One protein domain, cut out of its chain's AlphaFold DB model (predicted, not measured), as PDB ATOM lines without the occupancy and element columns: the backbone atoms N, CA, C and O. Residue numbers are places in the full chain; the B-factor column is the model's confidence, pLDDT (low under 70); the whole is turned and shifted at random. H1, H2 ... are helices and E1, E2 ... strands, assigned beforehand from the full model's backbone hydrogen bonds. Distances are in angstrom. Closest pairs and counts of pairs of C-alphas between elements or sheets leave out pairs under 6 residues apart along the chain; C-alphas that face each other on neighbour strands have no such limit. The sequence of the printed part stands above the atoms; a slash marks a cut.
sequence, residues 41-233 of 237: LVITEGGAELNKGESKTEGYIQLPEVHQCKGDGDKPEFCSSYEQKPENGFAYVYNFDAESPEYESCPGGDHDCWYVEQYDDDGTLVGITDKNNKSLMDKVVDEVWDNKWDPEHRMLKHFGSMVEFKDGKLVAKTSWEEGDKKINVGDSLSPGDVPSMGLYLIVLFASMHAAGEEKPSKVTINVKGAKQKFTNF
ATOM      1  N   LEU A  41      21.283  22.917   3.740       71.12
ATOM      2  CA  LEU A  41      21.004  21.484   3.835       71.12
ATOM      3  C   LEU A  41      22.020  20.841   4.786       71.12
ATOM      4  O   LEU A  41      23.220  20.843   4.505       71.12
ATOM      5  N   VAL A  42      21.548  20.246   5.882       72.88
ATOM      6  CA  VAL A  42      22.411  19.528   6.837       72.88
ATOM      7  C   VAL A  42      22.186  18.027   6.697       72.88
ATOM      8  O   VAL A  42      21.053  17.564   6.798       72.88
ATOM      9  N   ILE A  43      23.261  17.265   6.483       71.31
ATOM     10  CA  ILE A  43      23.240  15.809   6.282       71.31
ATOM     11  C   ILE A  43      23.990  15.122   7.426       71.31
ATOM     12  O   ILE A  43      25.171  15.383   7.655       71.31
ATOM     13  N   THR A  44      23.306  14.221   8.132       69.62
ATOM     14  CA  THR A  44      23.799  13.553   9.349       69.62
ATOM     15  C   THR A  44      23.611  12.038   9.298       69.62
ATOM     16  O   THR A  44      22.951  11.507   8.403       69.62
ATOM     17  N   GLU A  45      24.119  11.320  10.305       66.88
ATOM     18  CA  GLU A  45      23.798   9.901  10.510       66.88
ATOM     19  C   GLU A  45      22.289   9.612  10.670       66.88
ATOM     20  O   GLU A  45      21.862   8.484  10.438       66.88
ATOM     21  N   GLY A  46      21.472  10.617  11.016       42.59
ATOM     22  CA  GLY A  46      20.012  10.508  11.115       42.59
ATOM     23  C   GLY A  46      19.247  10.831   9.824       42.59
ATOM     24  O   GLY A  46      18.019  10.766   9.827       42.59
ATOM     25  N   GLY A  47      19.943  11.189   8.739       41.94
ATOM     26  CA  GLY A  47      19.347  11.716   7.507       41.94
ATOM     27  C   GLY A  47      19.595  13.213   7.312       41.94
ATOM     28  O   GLY A  47      20.458  13.799   7.972       41.94
ATOM     29  N   ALA A  48      18.851  13.809   6.379       59.88
ATOM     30  CA  ALA A  48      18.974  15.211   5.988       59.88
ATOM     31  C   ALA A  48      17.769  16.070   6.422       59.88
ATOM     32  O   ALA A  48      16.653  15.556   6.515       59.88
ATOM     33  N   GLU A  49      18.006  17.365   6.656       58.66
ATOM     34  CA  GLU A  49      16.979  18.388   6.931       58.66
ATOM     35  C   GLU A  49      17.281  19.696   6.163       58.66
ATOM     36  O   GLU A  49      18.447  20.069   6.006       58.66
ATOM     37  N   LEU A  50      16.232  20.385   5.682       46.31
ATOM     38  CA  LEU A  50      16.293  21.557   4.785       46.31
ATOM     39  C   LEU A  50      15.311  22.670   5.211       46.31
ATOM     40  O   LEU A  50      14.254  22.386   5.776       46.31
ATOM     41  N   ASN A  51      15.617  23.930   4.869       51.50
ATOM     42  CA  ASN A  51      14.672  25.059   4.889       51.50
ATOM     43  C   ASN A  51      14.501  25.676   3.474       51.50
ATOM     44  O   ASN A  51      15.401  25.578   2.646       51.50
ATOM     45  N   LYS A  52      13.313  26.241   3.203       37.97
ATOM     46  CA  LYS A  52      12.580  26.153   1.912       37.97
ATOM     47  C   LYS A  52      12.901  27.178   0.807       37.97
ATOM     48  O   LYS A  52      13.195  28.323   1.125       37.97
ATOM     49  N   GLY A  53      12.594  26.789  -0.443       33.22
ATOM     50  CA  GLY A  53      12.373  27.640  -1.638       33.22
ATOM     51  C   GLY A  53      12.026  26.793  -2.901       33.22
ATOM     52  O   GLY A  53      11.545  25.678  -2.710       33.22
ATOM     53  N   GLU A  54      12.247  27.248  -4.155       34.62
ATOM     54  CA  GLU A  54      11.726  26.606  -5.407       34.62
ATOM     55  C   GLU A  54      12.755  26.176  -6.530       34.62
ATOM     56  O   GLU A  54      13.885  26.641  -6.600       34.62
ATOM     57  N   SER A  55      12.385  25.255  -7.451       39.94
ATOM     58  CA  SER A  55      13.278  24.251  -8.141       39.94
ATOM     59  C   SER A  55      13.544  24.333  -9.682       39.94
ATOM     60  O   SER A  55      12.658  24.808 -10.388       39.94
ATOM     61  N   LYS A  56      14.655  23.720 -10.218       32.03
ATOM     62  CA  LYS A  56      14.916  23.034 -11.572       32.03
ATOM     63  C   LYS A  56      16.448  22.642 -11.760       32.03
ATOM     64  O   LYS A  56      17.182  23.586 -11.534       32.03
ATOM     65  N   THR A  57      17.075  21.488 -12.178       46.75
ATOM     66  CA  THR A  57      16.792  20.003 -12.363       46.75
ATOM     67  C   THR A  57      18.021  19.022 -12.603       46.75
ATOM     68  O   THR A  57      18.390  18.768 -13.743       46.75
ATOM     69  N   GLU A  58      18.549  18.307 -11.581       36.28
ATOM     70  CA  GLU A  58      19.221  16.954 -11.634       36.28
ATOM     71  C   GLU A  58      20.744  16.773 -12.171       36.28
ATOM     72  O   GLU A  58      21.105  17.446 -13.131       36.28
ATOM     73  N   GLY A  59      21.668  15.908 -11.596       32.56
ATOM     74  CA  GLY A  59      23.099  15.560 -12.055       32.56
ATOM     75  C   GLY A  59      24.023  14.469 -11.301       32.56
ATOM     76  O   GLY A  59      23.991  14.399 -10.075       32.56
ATOM     77  N   TYR A  60      24.908  13.639 -11.966       44.88
ATOM     78  CA  TYR A  60      25.307  12.178 -11.691       44.88
ATOM     79  C   TYR A  60      26.647  11.656 -10.992       44.88
ATOM     80  O   TYR A  60      27.724  11.831 -11.552       44.88
ATOM     81  N   ILE A  61      26.603  10.789  -9.929       49.16
ATOM     82  CA  ILE A  61      27.762  10.056  -9.267       49.16
ATOM     83  C   ILE A  61      27.832   8.493  -9.498       49.16
ATOM     84  O   ILE A  61      26.802   7.821  -9.488       49.16
ATOM     85  N   GLN A  62      29.038   7.886  -9.596       49.28
ATOM     86  CA  GLN A  62      29.372   6.428  -9.682       49.28
ATOM     87  C   GLN A  62      30.436   5.981  -8.628       49.28
ATOM     88  O   GLN A  62      31.055   6.836  -8.002       49.28
ATOM     89  N   LEU A  63      30.680   4.670  -8.410       53.62
ATOM     90  CA  LEU A  63      31.605   4.135  -7.371       53.62
ATOM     91  C   LEU A  63      32.641   3.099  -7.884       53.62
ATOM     92  O   LEU A  63      32.237   1.994  -8.242       53.62
ATOM     93  N   PRO A  64      33.957   3.382  -7.794       57.28
ATOM     94  CA  PRO A  64      35.036   2.387  -7.886       57.28
ATOM     95  C   PRO A  64      35.218   1.549  -6.604       57.28
ATOM     96  O   PRO A  64      34.999   2.021  -5.485       57.28
ATOM     97  N   GLU A  65      35.718   0.317  -6.730       62.69
ATOM     98  CA  GLU A  65      35.863  -0.628  -5.609       62.69
ATOM     99  C   GLU A  65      37.133  -0.441  -4.745       62.69
ATOM    100  O   GLU A  65      37.789  -1.402  -4.341       62.69
ATOM    101  N   VAL A  66      37.457   0.797  -4.352       63.56
ATOM    102  CA  VAL A  66      38.677   1.148  -3.577       63.56
ATOM    103  C   VAL A  66      38.856   0.426  -2.233       63.56
ATOM    104  O   VAL A  66      39.940   0.440  -1.647       63.56
ATOM    105  N   HIS A  67      37.816  -0.242  -1.736       63.72
ATOM    106  CA  HIS A  67      37.907  -1.105  -0.563       63.72
ATOM    107  C   HIS A  67      38.860  -2.299  -0.779       63.72
ATOM    108  O   HIS A  67      39.566  -2.673   0.161       63.72
ATOM    109  N   GLN A  68      38.956  -2.839  -2.005       69.88
ATOM    110  CA  GLN A  68      39.856  -3.950  -2.345       69.88
ATOM    111  C   GLN A  68      41.331  -3.593  -2.094       69.88
ATOM    112  O   GLN A  68      42.119  -4.422  -1.638       69.88
ATOM    113  N   CYS A  69      41.694  -2.320  -2.282       70.19
ATOM    114  CA  CYS A  69      43.053  -1.815  -2.094       70.19
ATOM    115  C   CYS A  69      43.595  -1.988  -0.664       70.19
ATOM    116  O   CYS A  69      44.790  -1.801  -0.442       70.19
ATOM    117  N   LYS A  70      42.755  -2.303   0.333       67.88
ATOM    118  CA  LYS A  70      43.160  -2.488   1.740       67.88
ATOM    119  C   LYS A  70      43.785  -3.853   2.051       67.88
ATOM    120  O   LYS A  70      44.378  -3.986   3.115       67.88
ATOM    121  N   GLY A  71      43.628  -4.857   1.187       64.31
ATOM    122  CA  GLY A  71      44.084  -6.224   1.468       64.31
ATOM    123  C   GLY A  71      45.607  -6.413   1.429       64.31
ATOM    124  O   GLY A  71      46.323  -5.633   0.805       64.31
ATOM    125  N   ASP A  72      46.086  -7.499   2.043       59.09
ATOM    126  CA  ASP A  72      47.490  -7.954   1.987       59.09
ATOM    127  C   ASP A  72      47.804  -8.835   0.751       59.09
ATOM    128  O   ASP A  72      48.893  -9.397   0.643       59.09
ATOM    129  N   GLY A  73      46.834  -9.012  -0.155       69.12
ATOM    130  CA  GLY A  73      46.971  -9.792  -1.392       69.12
ATOM    131  C   GLY A  73      47.326  -8.942  -2.615       69.12
ATOM    132  O   GLY A  73      47.604  -7.747  -2.500       69.12
ATOM    133  N   ASP A  74      47.276  -9.561  -3.797       73.50
ATOM    134  CA  ASP A  74      47.421  -8.861  -5.076       73.50
ATOM    135  C   ASP A  74      46.335  -7.778  -5.215       73.50
ATOM    136  O   ASP A  74      45.143  -8.054  -5.065       73.50
ATOM    137  N   LYS A  75      46.754  -6.532  -5.466       73.69
ATOM    138  CA  LYS A  75      45.861  -5.366  -5.546       73.69
ATOM    139  C   LYS A  75      45.538  -5.028  -7.007       73.69
ATOM    140  O   LYS A  75      46.452  -5.088  -7.830       73.69
ATOM    141  N   PRO A  76      44.298  -4.612  -7.329       71.00
ATOM    142  CA  PRO A  76      43.966  -4.038  -8.633       71.00
ATOM    143  C   PRO A  76      44.868  -2.859  -9.021       71.00
ATOM    144  O   PRO A  76      45.336  -2.113  -8.157       71.00
ATOM    145  N   GLU A  77      45.088  -2.651 -10.321       69.94
ATOM    146  CA  GLU A  77      46.033  -1.642 -10.826       69.94
ATOM    147  C   GLU A  77      45.622  -0.206 -10.442       69.94
ATOM    148  O   GLU A  77      46.478   0.604 -10.066       69.94
ATOM    149  N   PHE A  78      44.311   0.076 -10.388       64.12
ATOM    150  CA  PHE A  78      43.751   1.356  -9.928       64.12
ATOM    151  C   PHE A  78      44.152   1.735  -8.491       64.12
ATOM    152  O   PHE A  78      44.224   2.915  -8.137       64.12
ATOM    153  N   CYS A  79      44.504   0.757  -7.649       71.00
ATOM    154  CA  CYS A  79      44.968   1.012  -6.285       71.00
ATOM    155  C   CYS A  79      46.300   1.772  -6.217       71.00
ATOM    156  O   CYS A  79      46.653   2.267  -5.150       71.00
ATOM    157  N   SER A  80      47.037   1.878  -7.328       69.69
ATOM    158  CA  SER A  80      48.239   2.718  -7.431       69.69
ATOM    159  C   SER A  80      47.929   4.220  -7.490       69.69
ATOM    160  O   SER A  80      48.760   5.029  -7.081       69.69
ATOM    161  N   SER A  81      46.733   4.585  -7.963       65.12
ATOM    162  CA  SER A  81      46.265   5.971  -8.097       65.12
ATOM    163  C   SER A  81      45.366   6.411  -6.933       65.12
ATOM    164  O   SER A  81      45.166   7.604  -6.715       65.12
ATOM    165  N   TYR A  82      44.863   5.461  -6.140       65.75
ATOM    166  CA  TYR A  82      44.156   5.733  -4.892       65.75
ATOM    167  C   TYR A  82      45.141   5.953  -3.729       65.75
ATOM    168  O   TYR A  82      45.669   4.997  -3.156       65.75
ATOM    169  N   GLU A  83      45.376   7.210  -3.338       64.75
ATOM    170  CA  GLU A  83      46.209   7.531  -2.171       64.75
ATOM    171  C   GLU A  83      45.587   6.986  -0.868       64.75
ATOM    172  O   GLU A  83      44.698   7.600  -0.271       64.75
ATOM    173  N   GLN A  84      46.087   5.844  -0.385       59.22
ATOM    174  CA  GLN A  84      45.681   5.256   0.896       59.22
ATOM    175  C   GLN A  84      46.224   6.054   2.089       59.22
ATOM    176  O   GLN A  84      47.228   5.693   2.705       59.22
ATOM    177  N   LYS A  85      45.527   7.137   2.426       65.38
ATOM    178  CA  LYS A  85      45.770   7.970   3.607       65.38
ATOM    179  C   LYS A  85      44.729   7.683   4.707       65.38
ATOM    180  O   LYS A  85      43.596   7.342   4.364       65.38
ATOM    181  N   PRO A  86      45.063   7.805   6.008       56.56
ATOM    182  CA  PRO A  86      44.120   7.590   7.119       56.56
ATOM    183  C   PRO A  86      42.831   8.429   7.073       56.56
ATOM    184  O   PRO A  86      41.840   8.057   7.700       56.56
ATOM    185  N   GLU A  87      42.854   9.564   6.384       60.69
ATOM    186  CA  GLU A  87      41.758  10.514   6.184       60.69
ATOM    187  C   GLU A  87      40.819  10.170   5.009       60.69
ATOM    188  O   GLU A  87      39.691  10.660   4.988       60.69
ATOM    189  N   ASN A  88      41.237   9.293   4.084       67.94
ATOM    190  CA  ASN A  88      40.504   8.973   2.853       67.94
ATOM    191  C   ASN A  88      39.539   7.778   3.010       67.94
ATOM    192  O   ASN A  88      39.903   6.732   3.561       67.94
ATOM    193  N   GLY A  89      38.318   7.925   2.486       69.25
ATOM    194  CA  GLY A  89      37.238   6.931   2.525       69.25
ATOM    195  C   GLY A  89      36.900   6.266   1.185       69.25
ATOM    196  O   GLY A  89      37.784   5.903   0.413       69.25
ATOM    197  N   PHE A  90      35.613   6.063   0.889       76.75
ATOM    198  CA  PHE A  90      35.208   5.620  -0.451       76.75
ATOM    199  C   PHE A  90      35.568   6.660  -1.525       76.75
ATOM    200  O   PHE A  90      35.562   7.865  -1.274       76.75
ATOM    201  N   ALA A  91      35.848   6.185  -2.740       70.00
ATOM    202  CA  ALA A  91      36.024   7.023  -3.920       70.00
ATOM    203  C   ALA A  91      34.783   6.973  -4.820       70.00
ATOM    204  O   ALA A  91      33.991   6.029  -4.769       70.00
ATOM    205  N   TYR A  92      34.661   7.983  -5.676       72.75
ATOM    206  CA  TYR A  92      33.574   8.162  -6.623       72.75
ATOM    207  C   TYR A  92      34.107   8.672  -7.959       72.75
ATOM    208  O   TYR A  92      34.880   9.628  -7.992       72.75
ATOM    209  N   VAL A  93      33.640   8.086  -9.058       68.44
ATOM    210  CA  VAL A  93      33.781   8.669 -10.400       68.44
ATOM    211  C   VAL A  93      32.534   9.505 -10.667       68.44
ATOM    212  O   VAL A  93      31.426   9.100 -10.324       68.44
ATOM    213  N   TYR A  94      32.700  10.681 -11.261       63.59
ATOM    214  CA  TYR A  94      31.585  11.548 -11.634       63.59
ATOM    215  C   TYR A  94      31.618  11.793 -13.142       63.59
ATOM    216  O   TYR A  94      32.470  12.541 -13.628       63.59
ATOM    217  N   ASN A  95      30.725  11.137 -13.886       58.91
ATOM    218  CA  ASN A  95      30.794  11.072 -15.344       58.91
ATOM    219  C   ASN A  95      29.398  10.954 -15.982       58.91
ATOM    220  O   ASN A  95      28.632  10.054 -15.635       58.91
ATOM    221  N   PHE A  96      29.095  11.837 -16.939       46.88
ATOM    222  CA  PHE A  96      27.826  11.865 -17.676       46.88
ATOM    223  C   PHE A  96      27.823  10.990 -18.943       46.88
ATOM    224  O   PHE A  96      26.765  10.492 -19.316       46.88
ATOM    225  N   ASP A  97      28.977  10.768 -19.582       40.06
ATOM    226  CA  ASP A  97      29.065  10.246 -20.961       40.06
ATOM    227  C   ASP A  97      29.353   8.725 -21.045       40.06
ATOM    228  O   ASP A  97      29.773   8.209 -22.082       40.06
ATOM    229  N   ALA A  98      29.183   7.981 -19.947       45.03
ATOM    230  CA  ALA A  98      29.550   6.562 -19.866       45.03
ATOM    231  C   ALA A  98      28.455   5.606 -20.388       45.03
ATOM    232  O   ALA A  98      27.512   5.277 -19.669       45.03
ATOM    233  N   GLU A  99      28.634   5.057 -21.596       38.59
ATOM    234  CA  GLU A  99      27.816   3.932 -22.098       38.59
ATOM    235  C   GLU A  99      28.149   2.570 -21.435       38.59
ATOM    236  O   GLU A  99      27.374   1.621 -21.570       38.59
ATOM    237  N   SER A 100      29.277   2.451 -20.713       37.75
ATOM    238  CA  SER A 100      29.768   1.202 -20.088       37.75
ATOM    239  C   SER A 100      30.015   1.366 -18.575       37.75
ATOM    240  O   SER A 100      30.550   2.399 -18.170       37.75
ATOM    241  N   PRO A 101      29.687   0.368 -17.724       41.44
ATOM    242  CA  PRO A 101      29.876   0.424 -16.271       41.44
ATOM    243  C   PRO A 101      31.288   0.011 -15.788       41.44
ATOM    244  O   PRO A 101      31.440  -0.507 -14.682       41.44
ATOM    245  N   GLU A 102      32.323   0.185 -16.608       41.94
ATOM    246  CA  GLU A 102      33.700  -0.250 -16.318       41.94
ATOM    247  C   GLU A 102      34.474   0.852 -15.561       41.94
ATOM    248  O   GLU A 102      35.214   1.647 -16.135       41.94
ATOM    249  N   TYR A 103      34.257   0.922 -14.241       56.00
ATOM    250  CA  TYR A 103      34.599   2.073 -13.386       56.00
ATOM    251  C   TYR A 103      35.959   2.009 -12.664       56.00
ATOM    252  O   TYR A 103      36.068   2.401 -11.502       56.00
ATOM    253  N   GLU A 104      37.014   1.553 -13.339       53.41
ATOM    254  CA  GLU A 104      38.380   1.582 -12.779       53.41
ATOM    255  C   GLU A 104      39.153   2.872 -13.108       53.41
ATOM    256  O   GLU A 104      40.185   3.133 -12.502       53.41
ATOM    257  N   SER A 105      38.668   3.706 -14.037       54.19
ATOM    258  CA  SER A 105      39.346   4.944 -14.456       54.19
ATOM    259  C   SER A 105      38.374   6.014 -14.978       54.19
ATOM    260  O   SER A 105      37.176   5.782 -15.137       54.19
ATOM    261  N   CYS A 106      38.900   7.216 -15.205       60.78
ATOM    262  CA  CYS A 106      38.209   8.367 -15.777       60.78
ATOM    263  C   CYS A 106      38.167   8.328 -17.316       60.78
ATOM    264  O   CYS A 106      38.936   7.589 -17.935       60.78
ATOM    265  N   PRO A 107      37.339   9.167 -17.972       51.31
ATOM    266  CA  PRO A 107      37.412   9.399 -19.417       51.31
ATOM    267  C   PRO A 107      38.818   9.847 -19.859       51.31
ATOM    268  O   PRO A 107      39.177  11.015 -19.732       51.31
ATOM    269  N   GLY A 108      39.615   8.907 -20.372       52.75
ATOM    270  CA  GLY A 108      41.034   9.107 -20.707       52.75
ATOM    271  C   GLY A 108      41.997   8.096 -20.066       52.75
ATOM    272  O   GLY A 108      43.137   7.997 -20.512       52.75
ATOM    273  N   GLY A 109      41.546   7.311 -19.080       54.12
ATOM    274  CA  GLY A 109      42.333   6.267 -18.409       54.12
ATOM    275  C   GLY A 109      43.108   6.727 -17.165       54.12
ATOM    276  O   GLY A 109      43.716   5.903 -16.486       54.12
ATOM    277  N   ASP A 110      43.081   8.021 -16.836       65.25
ATOM    278  CA  ASP A 110      43.601   8.542 -15.566       65.25
ATOM    279  C   ASP A 110      42.591   8.363 -14.411       65.25
ATOM    280  O   ASP A 110      41.586   7.666 -14.546       65.25
ATOM    281  N   HIS A 111      42.890   8.931 -13.241       66.69
ATOM    282  CA  HIS A 111      42.008   8.926 -12.065       66.69
ATOM    283  C   HIS A 111      41.729  10.364 -11.568       66.69
ATOM    284  O   HIS A 111      41.307  10.575 -10.435       66.69
ATOM    285  N   ASP A 112      41.961  11.383 -12.405       68.50
ATOM    286  CA  ASP A 112      41.918  12.802 -12.019       68.50
ATOM    287  C   ASP A 112      40.499  13.315 -11.725       68.50
ATOM    288  O   ASP A 112      40.335  14.326 -11.040       68.50
ATOM    289  N   CYS A 113      39.484  12.615 -12.231       67.06
ATOM    290  CA  CYS A 113      38.063  12.854 -11.973       67.06
ATOM    291  C   CYS A 113      37.534  12.173 -10.697       67.06
ATOM    292  O   CYS A 113      36.332  12.253 -10.432       67.06
ATOM    293  N   TRP A 114      38.378  11.458  -9.942       76.69
ATOM    294  CA  TRP A 114      37.954  10.793  -8.709       76.69
ATOM    295  C   TRP A 114      37.732  11.807  -7.587       76.69
ATOM    296  O   TRP A 114      38.587  12.646  -7.304       76.69
ATOM    297  N   TYR A 115      36.604  11.663  -6.900       80.56
ATOM    298  CA  TYR A 115      36.281  12.371  -5.666       80.56
ATOM    299  C   TYR A 115      36.325  11.380  -4.501       80.56
ATOM    300  O   TYR A 115      35.781  10.285  -4.614       80.56
ATOM    301  N   VAL A 116      36.952  11.738  -3.383       83.94
ATOM    302  CA  VAL A 116      37.209  10.822  -2.257       83.94
ATOM    303  C   VAL A 116      36.591  11.364  -0.970       83.94
ATOM    304  O   VAL A 116      36.758  12.542  -0.654       83.94
ATOM    305  N   GLU A 117      35.885  10.509  -0.225       84.44
ATOM    306  CA  GLU A 117      35.378  10.806   1.124       84.44
ATOM    307  C   GLU A 117      36.509  11.311   2.030       84.44
ATOM    308  O   GLU A 117      37.551  10.664   2.134       84.44
ATOM    309  N   GLN A 118      36.287  12.440   2.703       85.88
ATOM    310  CA  GLN A 118      37.211  13.054   3.654       85.88
ATOM    311  C   GLN A 118      36.649  12.946   5.073       85.88
ATOM    312  O   GLN A 118      35.517  13.380   5.332       85.88
ATOM    313  N   TYR A 119      37.440  12.392   5.994       85.44
ATOM    314  CA  TYR A 119      37.070  12.259   7.403       85.44
ATOM    315  C   TYR A 119      37.822  13.228   8.319       85.44
ATOM    316  O   TYR A 119      38.991  13.528   8.084       85.44
ATOM    317  N   ASP A 120      37.180  13.631   9.417       85.56
ATOM    318  CA  ASP A 120      37.865  14.261  10.552       85.56
ATOM    319  C   ASP A 120      38.620  13.236  11.435       85.56
ATOM    320  O   ASP A 120      38.638  12.023  11.168       85.56
ATOM    321  N   ASP A 121      39.267  13.738  12.495       85.81
ATOM    322  CA  ASP A 121      40.013  12.932  13.473       85.81
ATOM    323  C   ASP A 121      39.121  11.908  14.208       85.81
ATOM    324  O   ASP A 121      39.576  10.799  14.502       85.81
ATOM    325  N   ASP A 122      37.845  12.238  14.446       85.00
ATOM    326  CA  ASP A 122      36.849  11.368  15.094       85.00
ATOM    327  C   ASP A 122      36.238  10.326  14.124       85.00
ATOM    328  O   ASP A 122      35.574   9.372  14.543       85.00
ATOM    329  N   GLY A 123      36.485  10.456  12.816       81.75
ATOM    330  CA  GLY A 123      35.971   9.562  11.777       81.75
ATOM    331  C   GLY A 123      34.567   9.900  11.264       81.75
ATOM    332  O   GLY A 123      33.901   9.044  10.665       81.75
ATOM    333  N   THR A 124      34.125  11.135  11.484       84.25
ATOM    334  CA  THR A 124      32.958  11.755  10.849       84.25
ATOM    335  C   THR A 124      33.276  12.046   9.387       84.25
ATOM    336  O   THR A 124      34.347  12.567   9.084       84.25
ATOM    337  N   LEU A 125      32.354  11.762   8.464       83.88
ATOM    338  CA  LEU A 125      32.452  12.295   7.103       83.88
ATOM    339  C   LEU A 125      32.138  13.793   7.126       83.88
ATOM    340  O   LEU A 125      31.060  14.177   7.586       83.88
ATOM    341  N   VAL A 126      33.062  14.600   6.602       86.38
ATOM    342  CA  VAL A 126      32.948  16.070   6.536       86.38
ATOM    343  C   VAL A 126      32.927  16.613   5.104       86.38
ATOM    344  O   VAL A 126      32.537  17.757   4.886       86.38
ATOM    345  N   GLY A 127      33.294  15.801   4.111       85.94
ATOM    346  CA  GLY A 127      33.241  16.181   2.701       85.94
ATOM    347  C   GLY A 127      33.574  15.025   1.763       85.94
ATOM    348  O   GLY A 127      33.926  13.931   2.199       85.94
ATOM    349  N   ILE A 128      33.455  15.270   0.459       85.50
ATOM    350  CA  ILE A 128      33.874  14.352  -0.606       85.50
ATOM    351  C   ILE A 128      34.489  15.225  -1.705       85.50
ATOM    352  O   ILE A 128      33.788  16.089  -2.235       85.50
ATOM    353  N   THR A 129      35.777  15.069  -2.014       86.56
ATOM    354  CA  THR A 129      36.532  16.065  -2.806       86.56
ATOM    355  C   THR A 129      37.442  15.461  -3.868       86.56
ATOM    356  O   THR A 129      37.991  14.382  -3.657       86.56
ATOM    357  N   ASP A 130      37.645  16.172  -4.982       83.38
ATOM    358  CA  ASP A 130      38.673  15.824  -5.974       83.38
ATOM    359  C   ASP A 130      40.097  16.113  -5.458       83.38
ATOM    360  O   ASP A 130      40.296  16.736  -4.409       83.38
ATOM    361  N   LYS A 131      41.114  15.726  -6.238       81.81
ATOM    362  CA  LYS A 131      42.534  15.996  -5.932       81.81
ATOM    363  C   LYS A 131      42.913  17.486  -5.822       81.81
ATOM    364  O   LYS A 131      44.026  17.806  -5.411       81.81
ATOM    365  N   ASN A 132      42.024  18.395  -6.222       82.44
ATOM    366  CA  ASN A 132      42.183  19.846  -6.140       82.44
ATOM    367  C   ASN A 132      41.409  20.442  -4.941       82.44
ATOM    368  O   ASN A 132      41.371  21.664  -4.793       82.44
ATOM    369  N   ASN A 133      40.818  19.598  -4.085       83.31
ATOM    370  CA  ASN A 133      39.898  19.937  -2.992       83.31
ATOM    371  C   ASN A 133      38.554  20.539  -3.447       83.31
ATOM    372  O   ASN A 133      37.877  21.204  -2.662       83.31
ATOM    373  N   LYS A 134      38.129  20.313  -4.697       85.44
ATOM    374  CA  LYS A 134      36.784  20.695  -5.149       85.44
ATOM    375  C   LYS A 134      35.763  19.719  -4.590       85.44
ATOM    376  O   LYS A 134      35.865  18.513  -4.810       85.44
ATOM    377  N   SER A 135      34.757  20.257  -3.916       84.06
ATOM    378  CA  SER A 135      33.620  19.503  -3.399       84.06
ATOM    379  C   SER A 135      32.840  18.823  -4.527       84.06
ATOM    380  O   SER A 135      32.441  19.451  -5.511       84.06
ATOM    381  N   LEU A 136      32.583  17.526  -4.357       82.00
ATOM    382  CA  LEU A 136      31.612  16.791  -5.158       82.00
ATOM    383  C   LEU A 136      30.192  17.314  -4.906       82.00
ATOM    384  O   LEU A 136      29.355  17.227  -5.796       82.00
ATOM    385  N   MET A 137      29.906  17.835  -3.706       83.69
ATOM    386  CA  MET A 137      28.556  18.271  -3.328       83.69
ATOM    387  C   MET A 137      28.189  19.543  -4.059       83.69
ATOM    388  O   MET A 137      27.119  19.613  -4.646       83.69
ATOM    389  N   ASP A 138      29.111  20.500  -4.079       82.00
ATOM    390  CA  ASP A 138      28.943  21.785  -4.743       82.00
ATOM    391  C   ASP A 138      28.744  21.537  -6.240       82.00
ATOM    392  O   ASP A 138      27.798  22.051  -6.815       82.00
ATOM    393  N   LYS A 139      29.533  20.631  -6.842       80.00
ATOM    394  CA  LYS A 139      29.336  20.209  -8.235       80.00
ATOM    395  C   LYS A 139      27.986  19.523  -8.464       80.00
ATOM    396  O   LYS A 139      27.294  19.872  -9.409       80.00
ATOM    397  N   VAL A 140      27.596  18.557  -7.630       79.12
ATOM    398  CA  VAL A 140      26.296  17.878  -7.768       79.12
ATOM    399  C   VAL A 140      25.155  18.885  -7.636       79.12
ATOM    400  O   VAL A 140      24.249  18.858  -8.450       79.12
ATOM    401  N   VAL A 141      25.206  19.806  -6.674       80.44
ATOM    402  CA  VAL A 141      24.192  20.851  -6.465       80.44
ATOM    403  C   VAL A 141      24.214  21.904  -7.578       80.44
ATOM    404  O   VAL A 141      23.160  22.360  -8.014       80.44
ATOM    405  N   ASP A 142      25.377  22.279  -8.097       81.12
ATOM    406  CA  ASP A 142      25.474  23.128  -9.283       81.12
ATOM    407  C   ASP A 142      24.807  22.446 -10.474       81.12
ATOM    408  O   ASP A 142      23.946  23.028 -11.116       81.12
ATOM    409  N   GLU A 143      25.125  21.185 -10.736       76.38
ATOM    410  CA  GLU A 143      24.643  20.479 -11.919       76.38
ATOM    411  C   GLU A 143      23.164  20.054 -11.780       76.38
ATOM    412  O   GLU A 143      22.424  20.147 -12.762       76.38
ATOM    413  N   VAL A 144      22.700  19.762 -10.554       76.19
ATOM    414  CA  VAL A 144      21.284  19.543 -10.197       76.19
ATOM    415  C   VAL A 144      20.439  20.813 -10.292       76.19
ATOM    416  O   VAL A 144      19.246  20.715 -10.551       76.19
ATOM    417  N   TRP A 145      20.993  22.016 -10.141       74.44
ATOM    418  CA  TRP A 145      20.209  23.244 -10.343       74.44
ATOM    419  C   TRP A 145      20.534  23.991 -11.662       74.44
ATOM    420  O   TRP A 145      19.770  24.852 -12.089       74.44
ATOM    421  N   ASP A 146      21.564  23.565 -12.401       74.56
ATOM    422  CA  ASP A 146      21.861  23.998 -13.780       74.56
ATOM    423  C   ASP A 146      21.094  23.206 -14.860       74.56
ATOM    424  O   ASP A 146      21.053  23.636 -16.010       74.56
ATOM    425  N   ASN A 147      20.439  22.095 -14.499       68.06
ATOM    426  CA  ASN A 147      19.642  21.212 -15.371       68.06
ATOM    427  C   ASN A 147      20.467  20.268 -16.284       68.06
ATOM    428  O   ASN A 147      20.507  20.484 -17.498       68.06
ATOM    429  N   LYS A 148      21.137  19.232 -15.731       70.88
ATOM    430  CA  LYS A 148      22.114  18.393 -16.482       70.88
ATOM    431  C   LYS A 148      21.916  16.858 -16.466       70.88
ATOM    432  O   LYS A 148      22.568  16.178 -17.255       70.88
ATOM    433  N   TRP A 149      21.044  16.279 -15.640       71.19
ATOM    434  CA  TRP A 149      20.608  14.865 -15.740       71.19
ATOM    435  C   TRP A 149      19.526  14.710 -16.820       71.19
ATOM    436  O   TRP A 149      18.735  15.614 -17.077       71.19
ATOM    437  N   ASP A 150      19.423  13.497 -17.362       68.19
ATOM    438  CA  ASP A 150      18.192  13.005 -17.978       68.19
ATOM    439  C   ASP A 150      17.301  12.361 -16.891       68.19
ATOM    440  O   ASP A 150      17.709  11.337 -16.338       68.19
ATOM    441  N   PRO A 151      16.097  12.880 -16.579       66.38
ATOM    442  CA  PRO A 151      15.202  12.280 -15.583       66.38
ATOM    443  C   PRO A 151      14.623  10.919 -16.018       66.38
ATOM    444  O   PRO A 151      14.145  10.147 -15.184       66.38
ATOM    445  N   GLU A 152      14.681  10.577 -17.311       69.25
ATOM    446  CA  GLU A 152      14.338   9.237 -17.800       69.25
ATOM    447  C   GLU A 152      15.475   8.218 -17.582       69.25
ATOM    448  O   GLU A 152      15.258   7.009 -17.745       69.25
ATOM    449  N   HIS A 153      16.657   8.661 -17.131       72.56
ATOM    450  CA  HIS A 153      17.789   7.793 -16.833       72.56
ATOM    451  C   HIS A 153      17.407   6.707 -15.816       72.56
ATOM    452  O   HIS A 153      16.894   6.970 -14.722       72.56
ATOM    453  N   ARG A 154      17.718   5.450 -16.170       69.69
ATOM    454  CA  ARG A 154      17.267   4.223 -15.487       69.69
ATOM    455  C   ARG A 154      17.401   4.267 -13.963       69.69
ATOM    456  O   ARG A 154      16.535   3.747 -13.267       69.69
ATOM    457  N   MET A 155      18.492   4.836 -13.454       71.75
ATOM    458  CA  MET A 155      18.776   4.898 -12.020       71.75
ATOM    459  C   MET A 155      17.855   5.892 -11.292       71.75
ATOM    460  O   MET A 155      17.243   5.521 -10.293       71.75
ATOM    461  N   LEU A 156      17.669   7.102 -11.825       74.88
ATOM    462  CA  LEU A 156      16.805   8.129 -11.226       74.88
ATOM    463  C   LEU A 156      15.346   7.697 -11.271       74.88
ATOM    464  O   LEU A 156      14.650   7.714 -10.259       74.88
ATOM    465  N   LYS A 157      14.921   7.177 -12.425       77.94
ATOM    466  CA  LYS A 157      13.590   6.608 -12.627       77.94
ATOM    467  C   LYS A 157      13.300   5.422 -11.698       77.94
ATOM    468  O   LYS A 157      12.156   5.231 -11.289       77.94
ATOM    469  N   HIS A 158      14.323   4.646 -11.331       79.62
ATOM    470  CA  HIS A 158      14.209   3.590 -10.328       79.62
ATOM    471  C   HIS A 158      14.059   4.173  -8.916       79.62
ATOM    472  O   HIS A 158      13.032   3.934  -8.279       79.62
ATOM    473  N   PHE A 159      15.004   4.990  -8.441       81.56
ATOM    474  CA  PHE A 159      14.953   5.518  -7.073       81.56
ATOM    475  C   PHE A 159      13.775   6.474  -6.840       81.56
ATOM    476  O   PHE A 159      13.066   6.309  -5.854       81.56
ATOM    477  N   GLY A 160      13.447   7.362  -7.781       84.50
ATOM    478  CA  GLY A 160      12.255   8.221  -7.725       84.50
ATOM    479  C   GLY A 160      10.914   7.465  -7.757       84.50
ATOM    480  O   GLY A 160       9.872   8.025  -7.407       84.50
ATOM    481  N   SER A 161      10.902   6.173  -8.117       87.62
ATOM    482  CA  SER A 161       9.735   5.302  -7.894       87.62
ATOM    483  C   SER A 161       9.635   4.808  -6.442       87.62
ATOM    484  O   SER A 161       8.527   4.618  -5.939       87.62
ATOM    485  N   MET A 162      10.775   4.674  -5.756       89.31
ATOM    486  CA  MET A 162      10.914   4.114  -4.407       89.31
ATOM    487  C   MET A 162      10.957   5.167  -3.292       89.31
ATOM    488  O   MET A 162      10.627   4.831  -2.154       89.31
ATOM    489  N   VAL A 163      11.318   6.425  -3.585       92.69
ATOM    490  CA  VAL A 163      11.451   7.520  -2.598       92.69
ATOM    491  C   VAL A 163      10.889   8.864  -3.086       92.69
ATOM    492  O   VAL A 163      10.768   9.103  -4.289       92.69
ATOM    493  N   GLU A 164      10.518   9.735  -2.146       93.94
ATOM    494  CA  GLU A 164      10.173  11.153  -2.348       93.94
ATOM    495  C   GLU A 164      10.941  12.027  -1.350       93.94
ATOM    496  O   GLU A 164      11.336  11.546  -0.288       93.94
ATOM    497  N   PHE A 165      11.130  13.312  -1.654       91.94
ATOM    498  CA  PHE A 165      11.504  14.292  -0.635       91.94
ATOM    499  C   PHE A 165      10.248  15.006  -0.154       91.94
ATOM    500  O   PHE A 165       9.387  15.374  -0.953       91.94
ATOM    501  N   LYS A 166      10.107  15.135   1.161       88.25
ATOM    502  CA  LYS A 166       8.873  15.579   1.795       88.25
ATOM    503  C   LYS A 166       9.122  16.003   3.231       88.25
ATOM    504  O   LYS A 166       9.899  15.370   3.939       88.25
ATOM    505  N   ASP A 167       8.446  17.067   3.659       84.94
ATOM    506  CA  ASP A 167       8.552  17.618   5.017       84.94
ATOM    507  C   ASP A 167      10.021  17.862   5.449       84.94
ATOM    508  O   ASP A 167      10.385  17.714   6.614       84.94
ATOM    509  N   GLY A 168      10.870  18.233   4.477       81.81
ATOM    510  CA  GLY A 168      12.304  18.482   4.650       81.81
ATOM    511  C   GLY A 168      13.203  17.238   4.651       81.81
ATOM    512  O   GLY A 168      14.383  17.383   4.958       81.81
ATOM    513  N   LYS A 169      12.686  16.038   4.344       88.81
ATOM    514  CA  LYS A 169      13.404  14.754   4.481       88.81
ATOM    515  C   LYS A 169      13.240  13.844   3.268       88.81
ATOM    516  O   LYS A 169      12.242  13.913   2.559       88.81
ATOM    517  N   LEU A 170      14.190  12.929   3.066       91.69
ATOM    518  CA  LEU A 170      14.063  11.834   2.100       91.69
ATOM    519  C   LEU A 170      13.245  10.686   2.716       91.69
ATOM    520  O   LEU A 170      13.602  10.192   3.785       91.69
ATOM    521  N   VAL A 171      12.163  10.264   2.062       94.44
ATOM    522  CA  VAL A 171      11.140   9.352   2.608       94.44
ATOM    523  C   VAL A 171      10.827   8.214   1.631       94.44
ATOM    524  O   VAL A 171      10.712   8.423   0.425       94.44
ATOM    525  N   ALA A 172      10.648   6.999   2.147       94.12
ATOM    526  CA  ALA A 172      10.303   5.821   1.354       94.12
ATOM    527  C   ALA A 172       8.830   5.809   0.879       94.12
ATOM    528  O   ALA A 172       7.897   5.895   1.678       94.12
ATOM    529  N   LYS A 173       8.614   5.608  -0.428       94.56
ATOM    530  CA  LYS A 173       7.303   5.381  -1.084       94.56
ATOM    531  C   LYS A 173       6.932   3.902  -1.173       94.56
ATOM    532  O   LYS A 173       5.758   3.561  -1.294       94.56
ATOM    533  N   THR A 174       7.931   3.026  -1.129       92.25
ATOM    534  CA  THR A 174       7.803   1.563  -1.203       92.25
ATOM    535  C   THR A 174       8.495   0.908  -0.012       92.25
ATOM    536  O   THR A 174       9.427   1.483   0.536       92.25
ATOM    537  N   SER A 175       8.099  -0.309   0.363       91.50
ATOM    538  CA  SER A 175       8.878  -1.129   1.301       91.50
ATOM    539  C   SER A 175       9.969  -1.923   0.579       91.50
ATOM    540  O   SER A 175       9.708  -2.480  -0.487       91.50
ATOM    541  N   TRP A 176      11.144  -2.052   1.197       88.12
ATOM    542  CA  TRP A 176      12.207  -2.983   0.792       88.12
ATOM    543  C   TRP A 176      12.990  -3.483   2.014       88.12
ATOM    544  O   TRP A 176      12.708  -3.096   3.149       88.12
ATOM    545  N   GLU A 177      13.944  -4.380   1.788       82.19
ATOM    546  CA  GLU A 177      14.840  -4.922   2.812       82.19
ATOM    547  C   GLU A 177      16.286  -4.692   2.352       82.19
ATOM    548  O   GLU A 177      16.633  -5.012   1.217       82.19
ATOM    549  N   GLU A 178      17.093  -4.069   3.213       73.12
ATOM    550  CA  GLU A 178      18.490  -3.679   2.991       73.12
ATOM    551  C   GLU A 178      19.327  -4.339   4.097       73.12
ATOM    552  O   GLU A 178      19.346  -3.894   5.251       73.12
ATOM    553  N   GLY A 179      19.940  -5.483   3.776       72.19
ATOM    554  CA  GLY A 179      20.518  -6.379   4.782       72.19
ATOM    555  C   GLY A 179      19.474  -6.819   5.816       72.19
ATOM    556  O   GLY A 179      18.375  -7.239   5.461       72.19
ATOM    557  N   ASP A 180      19.801  -6.690   7.104       76.81
ATOM    558  CA  ASP A 180      18.880  -6.992   8.211       76.81
ATOM    559  C   ASP A 180      17.823  -5.889   8.464       76.81
ATOM    560  O   ASP A 180      16.945  -6.061   9.316       76.81
ATOM    561  N   LYS A 181      17.886  -4.734   7.773       81.38
ATOM    562  CA  LYS A 181      16.947  -3.618   7.987       81.38
ATOM    563  C   LYS A 181      15.788  -3.665   6.992       81.38
ATOM    564  O   LYS A 181      15.971  -3.562   5.784       81.38
ATOM    565  N   LYS A 182      14.561  -3.705   7.517       90.06
ATOM    566  CA  LYS A 182      13.339  -3.474   6.737       90.06
ATOM    567  C   LYS A 182      13.016  -1.981   6.677       90.06
ATOM    568  O   LYS A 182      12.863  -1.356   7.725       90.06
ATOM    569  N   ILE A 183      12.859  -1.447   5.469       91.56
ATOM    570  CA  ILE A 183      12.351  -0.097   5.199       91.56
ATOM    571  C   ILE A 183      10.864  -0.186   4.837       91.56
ATOM    572  O   ILE A 183      10.434  -1.081   4.102       91.56
ATOM    573  N   ASN A 184      10.059   0.737   5.358       93.81
ATOM    574  CA  ASN A 184       8.612   0.779   5.187       93.81
ATOM    575  C   ASN A 184       8.162   2.098   4.553       93.81
ATOM    576  O   ASN A 184       8.834   3.119   4.659       93.81
ATOM    577  N   VAL A 185       6.992   2.083   3.913       95.25
ATOM    578  CA  VAL A 185       6.384   3.295   3.345       95.25
ATOM    579  C   VAL A 185       6.179   4.344   4.443       95.25
ATOM    580  O   VAL A 185       5.483   4.081   5.424       95.25
ATOM    581  N   GLY A 186       6.757   5.529   4.258       92.44
ATOM    582  CA  GLY A 186       6.760   6.622   5.233       92.44
ATOM    583  C   GLY A 186       7.993   6.688   6.143       92.44
ATOM    584  O   GLY A 186       8.124   7.670   6.872       92.44
ATOM    585  N   ASP A 187       8.909   5.714   6.096       93.44
ATOM    586  CA  ASP A 187      10.167   5.787   6.849       93.44
ATOM    587  C   ASP A 187      11.109   6.845   6.238       93.44
ATOM    588  O   ASP A 187      11.297   6.911   5.020       93.44
ATOM    589  N   SER A 188      11.722   7.664   7.099       91.81
ATOM    590  CA  SER A 188      12.762   8.631   6.722       91.81
ATOM    591  C   SER A 188      14.101   7.919   6.525       91.81
ATOM    592  O   SER A 188      14.504   7.120   7.371       91.81
ATOM    593  N   LEU A 189      14.813   8.241   5.445       89.62
ATOM    594  CA  LEU A 189      16.056   7.570   5.057       89.62
ATOM    595  C   LEU A 189      17.303   8.305   5.550       89.62
ATOM    596  O   LEU A 189      17.486   9.502   5.307       89.62
ATOM    597  N   SER A 190      18.204   7.546   6.166       86.94
ATOM    598  CA  SER A 190      19.567   7.963   6.500       86.94
ATOM    599  C   SER A 190      20.581   7.505   5.435       86.94
ATOM    600  O   SER A 190      20.294   6.575   4.678       86.94
ATOM    601  N   PRO A 191      21.818   8.040   5.424       80.62
ATOM    602  CA  PRO A 191      22.924   7.478   4.632       80.62
ATOM    603  C   PRO A 191      23.338   6.048   5.041       80.62
ATOM    604  O   PRO A 191      24.192   5.418   4.404       80.62
ATOM    605  N   GLY A 192      22.772   5.524   6.133       75.88
ATOM    606  CA  GLY A 192      22.868   4.117   6.501       75.88
ATOM    607  C   GLY A 192      22.028   3.204   5.604       75.88
ATOM    608  O   GLY A 192      22.456   2.080   5.358       75.88
ATOM    609  N   ASP A 193      20.904   3.708   5.082       78.81
ATOM    610  CA  ASP A 193      19.773   2.930   4.538       78.81
ATOM    611  C   ASP A 193      19.811   2.712   3.022       78.81
ATOM    612  O   ASP A 193      18.849   2.230   2.424       78.81
ATOM    613  N   VAL A 194      20.924   3.095   2.404       72.62
ATOM    614  CA  VAL A 194      21.229   2.874   0.994       72.62
ATOM    615  C   VAL A 194      22.684   2.408   0.850       72.62
ATOM    616  O   VAL A 194      23.513   2.705   1.727       72.62
ATOM    617  N   PRO A 195      23.028   1.732  -0.263       66.69
ATOM    618  CA  PRO A 195      24.367   1.207  -0.515       66.69
ATOM    619  C   PRO A 195      25.534   2.156  -0.190       66.69
ATOM    620  O   PRO A 195      26.465   1.779   0.525       66.69
ATOM    621  N   SER A 196      25.504   3.410  -0.648       72.38
ATOM    622  CA  SER A 196      26.633   4.331  -0.468       72.38
ATOM    623  C   SER A 196      26.224   5.774  -0.199       72.38
ATOM    624  O   SER A 196      25.121   6.196  -0.539       72.38
ATOM    625  N   MET A 197      27.155   6.549   0.368       75.94
ATOM    626  CA  MET A 197      26.982   7.985   0.579       75.94
ATOM    627  C   MET A 197      26.734   8.715  -0.747       75.94
ATOM    628  O   MET A 197      25.747   9.428  -0.867       75.94
ATOM    629  N   GLY A 198      27.556   8.468  -1.774       74.00
ATOM    630  CA  GLY A 198      27.327   9.003  -3.122       74.00
ATOM    631  C   GLY A 198      25.917   8.704  -3.649       74.00
ATOM    632  O   GLY A 198      25.239   9.609  -4.119       74.00
ATOM    633  N   LEU A 199      25.414   7.473  -3.489       75.44
ATOM    634  CA  LEU A 199      24.045   7.141  -3.891       75.44
ATOM    635  C   LEU A 199      22.980   7.850  -3.035       75.44
ATOM    636  O   LEU A 199      21.999   8.337  -3.591       75.44
ATOM    637  N   TYR A 200      23.177   7.961  -1.716       82.94
ATOM    638  CA  TYR A 200      22.292   8.744  -0.845       82.94
ATOM    639  C   TYR A 200      22.173  10.184  -1.337       82.94
ATOM    640  O   TYR A 200      21.074  10.712  -1.437       82.94
ATOM    641  N   LEU A 201      23.305  10.792  -1.687       83.50
ATOM    642  CA  LEU A 201      23.401  12.179  -2.118       83.50
ATOM    643  C   LEU A 201      22.734  12.399  -3.478       83.50
ATOM    644  O   LEU A 201      21.894  13.286  -3.577       83.50
ATOM    645  N   ILE A 202      23.013  11.551  -4.479       79.56
ATOM    646  CA  ILE A 202      22.274  11.530  -5.758       79.56
ATOM    647  C   ILE A 202      20.769  11.570  -5.490       79.56
ATOM    648  O   ILE A 202      20.063  12.443  -5.983       79.56
ATOM    649  N   VAL A 203      20.284  10.585  -4.732       83.75
ATOM    650  CA  VAL A 203      18.855  10.318  -4.571       83.75
ATOM    651  C   VAL A 203      18.190  11.389  -3.706       83.75
ATOM    652  O   VAL A 203      17.057  11.774  -3.989       83.75
ATOM    653  N   LEU A 204      18.898  11.925  -2.709       88.50
ATOM    654  CA  LEU A 204      18.485  13.079  -1.917       88.50
ATOM    655  C   LEU A 204      18.319  14.318  -2.799       88.50
ATOM    656  O   LEU A 204      17.230  14.885  -2.818       88.50
ATOM    657  N   PHE A 205      19.351  14.703  -3.557       87.00
ATOM    658  CA  PHE A 205      19.293  15.890  -4.407       87.00
ATOM    659  C   PHE A 205      18.250  15.734  -5.520       87.00
ATOM    660  O   PHE A 205      17.436  16.636  -5.675       87.00
ATOM    661  N   ALA A 206      18.181  14.581  -6.202       82.25
ATOM    662  CA  ALA A 206      17.121  14.261  -7.171       82.25
ATOM    663  C   ALA A 206      15.718  14.440  -6.572       82.25
ATOM    664  O   ALA A 206      14.829  15.024  -7.184       82.25
ATOM    665  N   SER A 207      15.518  13.946  -5.348       87.88
ATOM    666  CA  SER A 207      14.203  13.955  -4.711       87.88
ATOM    667  C   SER A 207      13.822  15.333  -4.176       87.88
ATOM    668  O   SER A 207      12.683  15.735  -4.387       87.88
ATOM    669  N   MET A 208      14.741  16.063  -3.520       86.81
ATOM    670  CA  MET A 208      14.549  17.473  -3.124       86.81
ATOM    671  C   MET A 208      14.115  18.285  -4.336       86.81
ATOM    672  O   MET A 208      13.102  18.986  -4.331       86.81
ATOM    673  N   HIS A 209      14.900  18.120  -5.395       83.94
ATOM    674  CA  HIS A 209      14.742  18.800  -6.650       83.94
ATOM    675  C   HIS A 209      13.352  18.545  -7.261       83.94
ATOM    676  O   HIS A 209      12.591  19.491  -7.494       83.94
ATOM    677  N   ALA A 210      12.992  17.275  -7.457       83.81
ATOM    678  CA  ALA A 210      11.724  16.877  -8.062       83.81
ATOM    679  C   ALA A 210      10.500  17.170  -7.174       83.81
ATOM    680  O   ALA A 210       9.403  17.381  -7.696       83.81
ATOM    681  N   ALA A 211      10.665  17.202  -5.846       85.38
ATOM    682  CA  ALA A 211       9.607  17.559  -4.898       85.38
ATOM    683  C   ALA A 211       9.246  19.050  -4.930       85.38
ATOM    684  O   ALA A 211       8.109  19.409  -4.622       85.38
ATOM    685  N   GLY A 212      10.190  19.905  -5.331       81.12
ATOM    686  CA  GLY A 212       9.938  21.324  -5.546       81.12
ATOM    687  C   GLY A 212      11.026  22.273  -5.053       81.12
ATOM    688  O   GLY A 212      10.930  23.440  -5.414       81.12
ATOM    689  N   GLU A 213      12.038  21.805  -4.319       80.75
ATOM    690  CA  GLU A 213      12.908  22.626  -3.456       80.75
ATOM    691  C   GLU A 213      13.976  23.481  -4.180       80.75
ATOM    692  O   GLU A 213      14.458  23.163  -5.277       80.75
ATOM    693  N   GLU A 214      14.399  24.558  -3.514       78.75
ATOM    694  CA  GLU A 214      15.465  25.462  -3.972       78.75
ATOM    695  C   GLU A 214      16.854  24.841  -3.950       78.75
ATOM    696  O   GLU A 214      17.117  23.855  -3.256       78.75
ATOM    697  N   LYS A 215      17.770  25.486  -4.677       81.69
ATOM    698  CA  LYS A 215      19.198  25.204  -4.575       81.69
ATOM    699  C   LYS A 215      19.648  25.572  -3.157       81.69
ATOM    700  O   LYS A 215      19.563  26.752  -2.811       81.69
ATOM    701  N   PRO A 216      20.122  24.625  -2.327       79.75
ATOM    702  CA  PRO A 216      20.636  24.978  -1.013       79.75
ATOM    703  C   PRO A 216      21.856  25.889  -1.189       79.75
ATOM    704  O   PRO A 216      22.784  25.542  -1.923       79.75
ATOM    705  N   SER A 217      21.879  27.040  -0.511       74.19
ATOM    706  CA  SER A 217      23.022  27.974  -0.567       74.19
ATOM    707  C   SER A 217      24.304  27.363   0.008       74.19
ATOM    708  O   SER A 217      25.411  27.822  -0.277       74.19
ATOM    709  N   LYS A 218      24.151  26.310   0.820       75.81
ATOM    710  CA  LYS A 218      25.220  25.543   1.451       75.81
ATOM    711  C   LYS A 218      24.756  24.113   1.740       75.81
ATOM    712  O   LYS A 218      23.653  23.907   2.247       75.81
ATOM    713  N   VAL A 219      25.637  23.141   1.511       80.50
ATOM    714  CA  VAL A 219      25.495  21.764   2.010       80.50
ATOM    715  C   VAL A 219      26.524  21.523   3.112       80.50
ATOM    716  O   VAL A 219      27.709  21.784   2.921       80.50
ATOM    717  N   THR A 220      26.084  20.994   4.253       78.81
ATOM    718  CA  THR A 220      26.953  20.583   5.365       78.81
ATOM    719  C   THR A 220      26.811  19.086   5.605       78.81
ATOM    720  O   THR A 220      25.736  18.614   5.980       78.81
ATOM    721  N   ILE A 221      27.903  18.337   5.437       81.81
ATOM    722  CA  ILE A 221      27.978  16.911   5.785       81.81
ATOM    723  C   ILE A 221      28.596  16.766   7.182       81.81
ATOM    724  O   ILE A 221      29.640  17.344   7.473       81.81
ATOM    725  N   ASN A 222      27.934  16.001   8.049       82.38
ATOM    726  CA  ASN A 222      28.381  15.665   9.401       82.38
ATOM    727  C   ASN A 222      27.860  14.264   9.764       82.38
ATOM    728  O   ASN A 222      26.941  14.109  10.571       82.38
ATOM    729  N   VAL A 223      28.387  13.233   9.093       83.31
ATOM    730  CA  VAL A 223      27.914  11.844   9.249       83.31
ATOM    731  C   VAL A 223      28.891  11.058  10.117       83.31
ATOM    732  O   VAL A 223      29.952  10.625   9.654       83.31
ATOM    733  N   LYS A 224      28.538  10.872  11.390       83.25
ATOM    734  CA  LYS A 224      29.412  10.227  12.383       83.25
ATOM    735  C   LYS A 224      29.595   8.739  12.099       83.25
ATOM    736  O   LYS A 224      28.676   8.058  11.649       83.25
ATOM    737  N   GLY A 225      30.792   8.223  12.379       80.25
ATOM    738  CA  GLY A 225      31.116   6.802  12.218       80.25
ATOM    739  C   GLY A 225      31.223   6.313  10.766       80.25
ATOM    740  O   GLY A 225      31.439   5.120  10.548       80.25
ATOM    741  N   ALA A 226      31.128   7.196   9.764       80.12
ATOM    742  CA  ALA A 226      31.251   6.839   8.348       80.12
ATOM    743  C   ALA A 226      32.573   6.104   8.042       80.12
ATOM    744  O   ALA A 226      32.570   5.060   7.383       80.12
ATOM    745  N   LYS A 227      33.679   6.555   8.648       78.69
ATOM    746  CA  LYS A 227      34.999   5.901   8.596       78.69
ATOM    747  C   LYS A 227      34.974   4.448   9.078       78.69
ATOM    748  O   LYS A 227      35.720   3.610   8.566       78.69
ATOM    749  N   GLN A 228      34.085   4.108  10.014       78.12
ATOM    750  CA  GLN A 228      33.889   2.733  10.474       78.12
ATOM    751  C   GLN A 228      33.053   1.904   9.480       78.12
ATOM    752  O   GLN A 228      33.399   0.742   9.259       78.12
ATOM    753  N   LYS A 229      32.038   2.483   8.807       73.12
ATOM    754  CA  LYS A 229      31.315   1.823   7.690       73.12
ATOM    755  C   LYS A 229      32.303   1.457   6.571       73.12
ATOM    756  O   LYS A 229      32.355   0.297   6.177       73.12
ATOM    757  N   PHE A 230      33.174   2.382   6.158       73.44
ATOM    758  CA  PHE A 230      34.243   2.120   5.179       73.44
ATOM    759  C   PHE A 230      35.302   1.112   5.660       73.44
ATOM    760  O   PHE A 230      35.811   0.319   4.865       73.44
ATOM    761  N   THR A 231      35.667   1.121   6.944       73.50
ATOM    762  CA  THR A 231      36.656   0.179   7.509       73.50
ATOM    763  C   THR A 231      36.121  -1.251   7.601       73.50
ATOM    764  O   THR A 231      36.875  -2.194   7.374       73.50
ATOM    765  N   ASN A 232      34.825  -1.418   7.876       71.31
ATOM    766  CA  ASN A 232      34.190  -2.728   8.028       71.31
ATOM    767  C   ASN A 232      33.627  -3.310   6.717       71.31
ATOM    768  O   ASN A 232      33.240  -4.479   6.704       71.31
ATOM    769  N   PHE A 233      33.547  -2.521   5.640       68.81
ATOM    770  CA  PHE A 233      32.988  -2.937   4.352       68.81
ATOM    771  C   PHE A 233      33.822  -4.037   3.668       68.81
ATOM    772  O   PHE A 233      35.053  -3.992   3.686       68.81
TER     773      PHE A 233
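AT A GLANCE: This is residues 41 to 233 of the 237 residues of an uncharacterized protein of viral metagenome (UniProt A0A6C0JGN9). Two parts stand side by side along the longest axis: one is built round H4, with H2, H3 and the hairpin of E6 and E7 packed on it and the small sheet of E2, E1 and E10 next to it; the other is a twisted sheet of three strands, E3, E4 and E5, with H5 across one end. E5 and E10 come close between the two parts, the hairpin of E8 and E9 lies at the side of E7, and the long stretch of residues 50 to 76 passes from the first part to the far side of the second, where H1 lies. The printed part has 193 residues with five named helices and ten named strands, in the order E1 E2 H1 E3 E4 E5 H2 H3 E6 E7 E8 E9 H4 E10 H5; the sheet E2 E1 E10 is mixed and the sheet E3 E4 E5 antiparallel. The class is mixed, helices and strands, with 90 of the 193 residues, under half, in named elements. The whole is compact, with a radius of gyration of the C-alphas of 16.4 A and spans of 46 by 35 by 29 A.

IN THESE COORDINATES: E1, residues 41 to 44, begins at C-alpha 41 (21.004, 21.484, 3.835), and E2 is residues 47 to 49. H1, residues 77 to 80, precedes E3, residues 88 to 93, 14.9 A long. E4, residues 114 to 119, is 16.2 A long, and E5, residues 125 to 130, 14.9 A. H2, residues 136 to 146, is 14.9 A long, and H3, residues 154 to 162, 12.8 A. E6 is residues 163 to 166, E7 169 to 172, E8 176 to 178 and E9 181 to 183. H4, residues 197 to 211, is the longest helix at 20.6 A, from C-alpha 197 (26.982, 7.985, 0.579). E10 is residues 218 to 222, 13.1 A long, and H5, residues 226 to 232, ends at C-alpha 232 (34.190, -2.728, 8.028).

HOW THE PARTS SIT: E1 and E2 form a hairpin, with N 44 and O 47 2.9 A apart, and E1 is parallel to E10, with N 43 and O 220 2.9 A apart. E3, E4 and E5 form a meander, each strand the antiparallel neighbour of the one before: N 92 and O 115 are 2.8 A apart, N 118 and O 127 2.8 A. This sheet is only just strongly twisted, with C-alphas up to 4.4 A off its plane. The closest C-alphas of E5 and E10 are those of Val 126 and Ile 221, 5.1 A. H2 stands up from the sheet E3 E4 E5, at 72 degrees. H5 runs across the strands, at 65 degrees to E3 on the local plane. H4 touches H2, Phe 205 to Val 144, C-alphas 7.1 A, at a shallow tilt of 23 degrees, the same way. H4 also touches H3, with its residues 203 to 207 alone; the C-alphas of Val 203 and Phe 159 are 6.7 A apart, and the lines are only just about perpendicular at 70.4 degrees. The closest C-alphas of H4 and E6 are those of Ser 207 and Phe 165, 4.9 A. In the hairpin E6 and E7, N 166 and O 169 are 2.8 A apart; in the hairpin E8 and E9, N 178 and O 181, 2.9 A. The closest C-alphas of E7 and E9 are those of Ala 172 and Ile 183, 7.3 A. H1 touches no helix. Every O i to N i+4 pair is within hydrogen-bond range in H2, H4 and H5, 4 of 5 in H3, and H1 is too short for such a pair.

THE WHOLE: The C-alphas of Gly 53 and Gly 73, the two farthest apart, are 51.0 A from each other. The printed part has no cut. The links E2 to H1, E3 to E4 and E9 to H4 are long. The mean pLDDT of the printed part is 72.6, and 69 residues are under 70, among them residues 44 to 68, 80 to 89 and 93 to 113.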